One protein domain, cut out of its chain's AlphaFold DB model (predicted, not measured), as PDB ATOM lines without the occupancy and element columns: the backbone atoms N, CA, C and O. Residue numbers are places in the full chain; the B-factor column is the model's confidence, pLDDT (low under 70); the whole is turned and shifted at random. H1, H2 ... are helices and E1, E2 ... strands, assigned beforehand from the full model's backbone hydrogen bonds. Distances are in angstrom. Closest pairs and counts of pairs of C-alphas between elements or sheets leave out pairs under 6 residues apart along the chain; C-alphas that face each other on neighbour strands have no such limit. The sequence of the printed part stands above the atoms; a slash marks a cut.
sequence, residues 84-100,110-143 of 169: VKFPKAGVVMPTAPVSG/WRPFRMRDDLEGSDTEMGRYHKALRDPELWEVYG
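This is residues 84 to 100 and 110 to 143 of the 169 residues of an uncharacterized protein of Fibularhizoctonia sp. CBS 109695 (UniProt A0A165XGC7). A loose, open model: a ribbon of two antiparallel strands, E1 and E2, makes one end, and two short helices, H1 and H2, pack together away from it. Unnamed residues 88 to 100 run from the ribbon to the far end, and residues 110 to 115 stick out. The 51 printed residues, under half in named elements, run E1, H1, H2, E2; the class is mixed, the radius of gyration of the C-alphas 13.0 A, the spans 32 by 24 by 20 A.

E1, residues 84 to 87, begins at C-alpha 84 (57.725, -8.320, 2.486). H1 is residues 117 to 120. H2, residues 125 to 132, is 10.6 A long. E2, residues 139 to 143, is 12.2 A long and ends at C-alpha 143 (63.610, -7.406, -0.075).

E1 and E2 are antiparallel at 159 degrees; N 86 and O 140 are 2.8 A apart, within hydrogen-bond range. H1 touches H2; their closest C-alphas, of Glu 120 and Gly 127, are 5.2 A apart. E1 and H2 are apart, as are H1 and E2. Every O i to N i+4 pair in H2 is within hydrogen-bond range; H1 is too short for one.

Residues 101 to 109 are not printed; C-alphas 100 and 110 are 19.5 A apart across the cut. Of the links printed whole, H1 to H2 is tight and H2 to E2 short. Residues 99 to 100 and 110 to 123 have pLDDT under 70.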
ATOM      1  N   VAL A  84      58.833  -8.628   1.582       81.19
ATOM      2  CA  VAL A  84      57.725  -8.320   2.486       81.19
ATOM      3  C   VAL A  84      57.281  -6.885   2.241       81.19
ATOM      4  O   VAL A  84      58.100  -5.974   2.136       81.19
ATOM      5  N   LYS A  85      55.964  -6.684   2.142       85.00
ATOM      6  CA  LYS A  85      55.344  -5.372   1.940       85.00
ATOM      7  C   LYS A  85      54.632  -4.941   3.211       85.00
ATOM      8  O   LYS A  85      53.714  -5.625   3.664       85.00
ATOM      9  N   PHE A  86      55.022  -3.796   3.751       84.75
ATOM     10  CA  PHE A  86      54.350  -3.154   4.877       84.75
ATOM     11  C   PHE A  86      53.634  -1.891   4.399       84.75
ATOM     12  O   PHE A  86      54.156  -1.197   3.531       84.75
ATOM     13  N   PRO A  87      52.450  -1.556   4.928       89.25
ATOM     14  CA  PRO A  87      51.844  -0.255   4.672       89.25
ATOM     15  C   PRO A  87      52.769   0.872   5.144       89.25
ATOM     16  O   PRO A  87      53.284   0.812   6.265       89.25
ATOM     17  N   LYS A  88      52.961   1.915   4.331       89.94
ATOM     18  CA  LYS A  88      53.737   3.089   4.756       89.94
ATOM     19  C   LYS A  88      53.058   3.802   5.924       89.94
ATOM     20  O   LYS A  88      51.831   3.903   6.000       89.94
ATOM     21  N   ALA A  89      53.871   4.357   6.820       89.50
ATOM     22  CA  ALA A  89      53.372   5.124   7.954       89.50
ATOM     23  C   ALA A  89      52.531   6.328   7.488       89.50
ATOM     24  O   ALA A  89      52.949   7.102   6.630       89.50
ATOM     25  N   GLY A  90      51.341   6.491   8.074       87.56
ATOM     26  CA  GLY A  90      50.434   7.604   7.773       87.56
ATOM     27  C   GLY A  90      49.593   7.439   6.502       87.56
ATOM     28  O   GLY A  90      48.762   8.301   6.224       87.56
ATOM     29  N   VAL A  91      49.757   6.344   5.755       88.25
ATOM     30  CA  VAL A  91      48.918   6.038   4.594       88.25
ATOM     31  C   VAL A  91      47.619   5.363   5.036       88.25
ATOM     32  O   VAL A  91      47.612   4.465   5.878       88.25
ATOM     33  N   VAL A  92      46.502   5.787   4.445       88.38
ATOM     34  CA  VAL A  92      45.201   5.136   4.626       88.38
ATOM     35  C   VAL A  92      45.072   4.019   3.601       88.38
ATOM     36  O   VAL A  92      45.064   4.268   2.398       88.38
ATOM     37  N   MET A  93      44.955   2.783   4.081       86.62
ATOM     38  CA  MET A  93      44.768   1.637   3.199       86.62
ATOM     39  C   MET A  93      43.394   1.685   2.515       86.62
ATOM     40  O   MET A  93      42.402   2.036   3.163       86.62
ATOM     41  N   PRO A  94      43.302   1.289   1.229       86.56
ATOM     42  CA  PRO A  94      42.021   1.087   0.568       86.56
ATOM     43  C   PRO A  94      41.119   0.182   1.412       86.56
ATOM     44  O   PRO A  94      41.560  -0.838   1.938       86.56
ATOM     45  N   THR A  95      39.853   0.561   1.563       85.50
ATOM     46  CA  THR A  95      38.882  -0.238   2.319       85.50
ATOM     47  C   THR A  95      38.313  -1.322   1.416       85.50
ATOM     48  O   THR A  95      37.891  -1.034   0.295       85.50
ATOM     49  N   ALA A  96      38.305  -2.565   1.898       81.88
ATOM     50  CA  ALA A  96      37.687  -3.661   1.172       81.88
ATOM     51  C   ALA A  96      36.178  -3.391   1.021       81.88
ATOM     52  O   ALA A  96      35.520  -3.082   2.020       81.88
ATOM     53  N   PRO A  97      35.617  -3.504  -0.194       79.31
ATOM     54  CA  PRO A  97      34.189  -3.337  -0.388       79.31
ATOM     55  C   PRO A  97      33.438  -4.450   0.342       79.31
ATOM     56  O   PRO A  97      33.861  -5.609   0.350       79.31
ATOM     57  N   VAL A  98      32.318  -4.098   0.971       75.88
ATOM     58  CA  VAL A  98      31.480  -5.063   1.686       75.88
ATOM     59  C   VAL A  98      30.865  -5.997   0.650       75.88
ATOM     60  O   VAL A  98      30.051  -5.570  -0.168       75.88
ATOM     61  N   SER A  99      31.230  -7.281   0.672       62.25
ATOM     62  CA  SER A  99      30.490  -8.280  -0.095       62.25
ATOM     63  C   SER A  99      29.076  -8.332   0.478       62.25
ATOM     64  O   SER A  99      28.887  -8.792   1.604       62.25
ATOM     65  N   GLY A 100      28.088  -7.819  -0.258       54.78
ATOM     66  CA  GLY A 100      26.685  -8.002   0.109       54.78
ATOM     67  C   GLY A 100      26.405  -9.488   0.327       54.78
ATOM     68  O   GLY A 100      27.021 -10.307  -0.350       54.78
ATOM     69  N   TRP A 110      36.002 -23.822  -1.874       43.34
ATOM     70  CA  TRP A 110      36.808 -24.444  -2.914       43.34
ATOM     71  C   TRP A 110      36.525 -23.810  -4.284       43.34
ATOM     72  O   TRP A 110      36.242 -24.520  -5.248       43.34
ATOM     73  N   ARG A 111      36.574 -22.477  -4.420       45.28
ATOM     74  CA  ARG A 111      36.747 -21.885  -5.758       45.28
ATOM     75  C   ARG A 111      38.247 -21.778  -6.049       45.28
ATOM     76  O   ARG A 111      38.914 -20.934  -5.453       45.28
ATOM     77  N   PRO A 112      38.806 -22.655  -6.904       36.94
ATOM     78  CA  PRO A 112      40.227 -22.655  -7.214       36.94
ATOM     79  C   PRO A 112      40.531 -21.366  -7.964       36.94
ATOM     80  O   PRO A 112      39.801 -21.085  -8.903       36.94
ATOM     81  N   PHE A 113      41.541 -20.613  -7.517       45.41
ATOM     82  CA  PHE A 113      42.479 -19.676  -8.182       45.41
ATOM     83  C   PHE A 113      42.225 -19.096  -9.605       45.41
ATOM     84  O   PHE A 113      43.105 -18.439 -10.139       45.41
ATOM     85  N   ARG A 114      41.066 -19.280 -10.239       41.53
ATOM     86  CA  ARG A 114      40.744 -18.987 -11.644       41.53
ATOM     87  C   ARG A 114      39.713 -17.869 -11.817       41.53
ATOM     88  O   ARG A 114      39.497 -17.442 -12.934       41.53
ATOM     89  N   MET A 115      39.099 -17.380 -10.736       41.31
ATOM     90  CA  MET A 115      38.230 -16.186 -10.756       41.31
ATOM     91  C   MET A 115      38.935 -14.920 -10.244       41.31
ATOM     92  O   MET A 115      38.287 -13.898 -10.038       41.31
ATOM     93  N   ARG A 116      40.248 -14.975  -9.984       49.72
ATOM     94  CA  ARG A 116      40.995 -13.785  -9.554       49.72
ATOM     95  C   ARG A 116      41.273 -12.850 -10.734       49.72
ATOM     96  O   ARG A 116      41.120 -11.644 -10.582       49.72
ATOM     97  N   ASP A 117      41.553 -13.426 -11.900       45.41
ATOM     98  CA  ASP A 117      41.925 -12.675 -13.102       45.41
ATOM     99  C   ASP A 117      40.712 -12.016 -13.792       45.41
ATOM    100  O   ASP A 117      40.838 -10.931 -14.353       45.41
ATOM    101  N   ASP A 118      39.503 -12.584 -13.674       49.34
ATOM    102  CA  ASP A 118      38.289 -12.037 -14.318       49.34
ATOM    103  C   ASP A 118      37.746 -10.757 -13.644       49.34
ATOM    104  O   ASP A 118      36.988  -9.996 -14.247       49.34
ATOM    105  N   LEU A 119      38.134 -10.485 -12.394       53.62
ATOM    106  CA  LEU A 119      37.766  -9.255 -11.676       53.62
ATOM    107  C   LEU A 119      38.799  -8.134 -11.850       53.62
ATOM    108  O   LEU A 119      38.480  -6.970 -11.596       53.62
ATOM    109  N   GLU A 120      40.004  -8.476 -12.303       52.75
ATOM    110  CA  GLU A 120      41.193  -7.619 -12.343       52.75
ATOM    111  C   GLU A 120      41.090  -6.474 -13.364       52.75
ATOM    112  O   GLU A 120      41.667  -5.404 -13.164       52.75
ATOM    113  N   GLY A 121      40.295  -6.668 -14.420       51.97
ATOM    114  CA  GLY A 121      39.976  -5.657 -15.435       51.97
ATOM    115  C   GLY A 121      38.546  -5.118 -15.371       51.97
ATOM    116  O   GLY A 121      38.135  -4.376 -16.260       51.97
ATOM    117  N   SER A 122      37.763  -5.512 -14.364       60.25
ATOM    118  CA  SER A 122      36.357  -5.118 -14.265       60.25
ATOM    119  C   SER A 122      36.203  -3.771 -13.541       60.25
ATOM    120  O   SER A 122      36.825  -3.550 -12.504       60.25
ATOM    121  N   ASP A 123      35.303  -2.899 -14.009       68.50
ATOM    122  CA  ASP A 123      34.951  -1.624 -13.339       68.50
ATOM    123  C   ASP A 123      34.177  -1.813 -12.010       68.50
ATOM    124  O   ASP A 123      33.629  -0.869 -11.419       68.50
ATOM    125  N   THR A 124      34.134  -3.048 -11.505       79.62
ATOM    126  CA  THR A 124      33.511  -3.395 -10.230       79.62
ATOM    127  C   THR A 124      34.255  -2.753  -9.058       79.62
ATOM    128  O   THR A 124      35.431  -2.391  -9.133       79.62
ATOM    129  N   GLU A 125      33.561  -2.610  -7.931       79.69
ATOM    130  CA  GLU A 125      34.146  -2.058  -6.705       79.69
ATOM    131  C   GLU A 125      35.329  -2.900  -6.197       79.69
ATOM    132  O   GLU A 125      36.347  -2.353  -5.778       79.69
ATOM    133  N   MET A 126      35.239  -4.227  -6.333       78.62
ATOM    134  CA  MET A 126      36.311  -5.159  -5.979       78.62
ATOM    135  C   MET A 126      37.516  -5.050  -6.928       78.62
ATOM    136  O   MET A 126      38.658  -5.065  -6.468       78.62
ATOM    137  N   GLY A 127      37.283  -4.868  -8.235       77.38
ATOM    138  CA  GLY A 127      38.351  -4.613  -9.210       77.38
ATOM    139  C   GLY A 127      39.120  -3.325  -8.899       77.38
ATOM    140  O   GLY A 127      40.354  -3.325  -8.842       77.38
ATOM    141  N   ARG A 128      38.401  -2.239  -8.577       82.06
ATOM    142  CA  ARG A 128      39.001  -0.964  -8.137       82.06
ATOM    143  C   ARG A 128      39.810  -1.109  -6.845       82.06
ATOM    144  O   ARG A 128      40.912  -0.567  -6.770       82.06
ATOM    145  N   TYR A 129      39.310  -1.866  -5.870       81.19
ATOM    146  CA  TYR A 129      40.033  -2.170  -4.631       81.19
ATOM    147  C   TYR A 129      41.345  -2.929  -4.890       81.19
ATOM    148  O   TYR A 129      42.404  -2.513  -4.419       81.19
ATOM    149  N   HIS A 130      41.315  -3.994  -5.697       81.75
ATOM    150  CA  HIS A 130      42.524  -4.751  -6.035       81.75
ATOM    151  C   HIS A 130      43.539  -3.933  -6.832       81.75
ATOM    152  O   HIS A 130      44.740  -4.059  -6.592       81.75
ATOM    153  N   LYS A 131      43.071  -3.068  -7.739       84.75
ATOM    154  CA  LYS A 131      43.937  -2.137  -8.466       84.75
ATOM    155  C   LYS A 131      44.604  -1.136  -7.521       84.75
ATOM    156  O   LYS A 131      45.805  -0.919  -7.642       84.75
ATOM    157  N   ALA A 132      43.857  -0.579  -6.566       85.06
ATOM    158  CA  ALA A 132      44.399   0.350  -5.577       85.06
ATOM    159  C   ALA A 132      45.494  -0.301  -4.714       85.06
ATOM    160  O   ALA A 132      46.521   0.318  -4.474       85.06
ATOM    161  N   LEU A 133      45.349  -1.576  -4.331       85.50
ATOM    162  CA  LEU A 133      46.380  -2.303  -3.574       85.50
ATOM    163  C   LEU A 133      47.702  -2.517  -4.333       85.50
ATOM    164  O   LEU A 133      48.680  -2.918  -3.708       85.50
ATOM    165  N   ARG A 134      47.769  -2.286  -5.648       84.25
ATOM    166  CA  ARG A 134      49.024  -2.386  -6.419       84.25
ATOM    167  C   ARG A 134      49.829  -1.094  -6.432       84.25
ATOM    168  O   ARG A 134      50.937  -1.097  -6.960       84.25
ATOM    169  N   ASP A 135      49.280  -0.015  -5.888       86.81
ATOM    170  CA  ASP A 135      49.951   1.274  -5.852       86.81
ATOM    171  C   ASP A 135      51.238   1.186  -5.002       86.81
ATOM    172  O   ASP A 135      51.160   0.896  -3.801       86.81
ATOM    173  N   PRO A 136      52.433   1.406  -5.591       86.38
ATOM    174  CA  PRO A 136      53.699   1.364  -4.860       86.38
ATOM    175  C   PRO A 136      53.807   2.476  -3.809       86.38
ATOM    176  O   PRO A 136      54.636   2.394  -2.897       86.38
ATOM    177  N   GLU A 137      52.981   3.521  -3.888       89.69
ATOM    178  CA  GLU A 137      52.955   4.564  -2.872       89.69
ATOM    179  C   GLU A 137      52.419   4.055  -1.531       89.69
ATOM    180  O   GLU A 137      52.846   4.572  -0.498       89.69
ATOM    181  N   LEU A 138      51.596   2.999  -1.526       87.62
ATOM    182  CA  LEU A 138      51.022   2.421  -0.307       87.62
ATOM    183  C   LEU A 138      52.012   1.575   0.498       87.62
ATOM    184  O   LEU A 138      51.835   1.422   1.708       87.62
ATOM    185  N   TRP A 139      53.036   1.022  -0.153       88.25
ATOM    186  CA  TRP A 139      53.860  -0.039   0.422       88.25
ATOM    187  C   TRP A 139      55.311   0.382   0.613       88.25
ATOM    188  O   TRP A 139      55.962   0.898  -0.292       88.25
ATOM    189  N   GLU A 140      55.838   0.108   1.794       88.69
ATOM    190  CA  GLU A 140      57.262  -0.028   2.037       88.69
ATOM    191  C   GLU A 140      57.651  -1.486   1.770       88.69
ATOM    192  O   GLU A 140      57.070  -2.408   2.346       88.69
ATOM    193  N   VAL A 141      58.584  -1.701   0.843       84.81
ATOM    194  CA  VAL A 141      58.991  -3.040   0.403       84.81
ATOM    195  C   VAL A 141      60.377  -3.334   0.950       84.81
ATOM    196  O   VAL A 141      61.319  -2.590   0.684       84.81
ATOM    197  N   TYR A 142      60.496  -4.434   1.682       81.12
ATOM    198  CA  TYR A 142      61.762  -4.951   2.178       81.12
ATOM    199  C   TYR A 142      62.051  -6.249   1.440       81.12
ATOM    200  O   TYR A 142      61.298  -7.214   1.571       81.12
ATOM    201  N   GLY A 143      63.103  -6.237   0.629       85.50
ATOM    202  CA  GLY A 143      63.610  -7.406  -0.075       85.50
ATOM    203  C   GLY A 143      64.918  -7.863   0.550       85.50
ATOM    204  O   GLY A 143      65.777  -7.032   0.846       85.50
TER     205      GLY A 143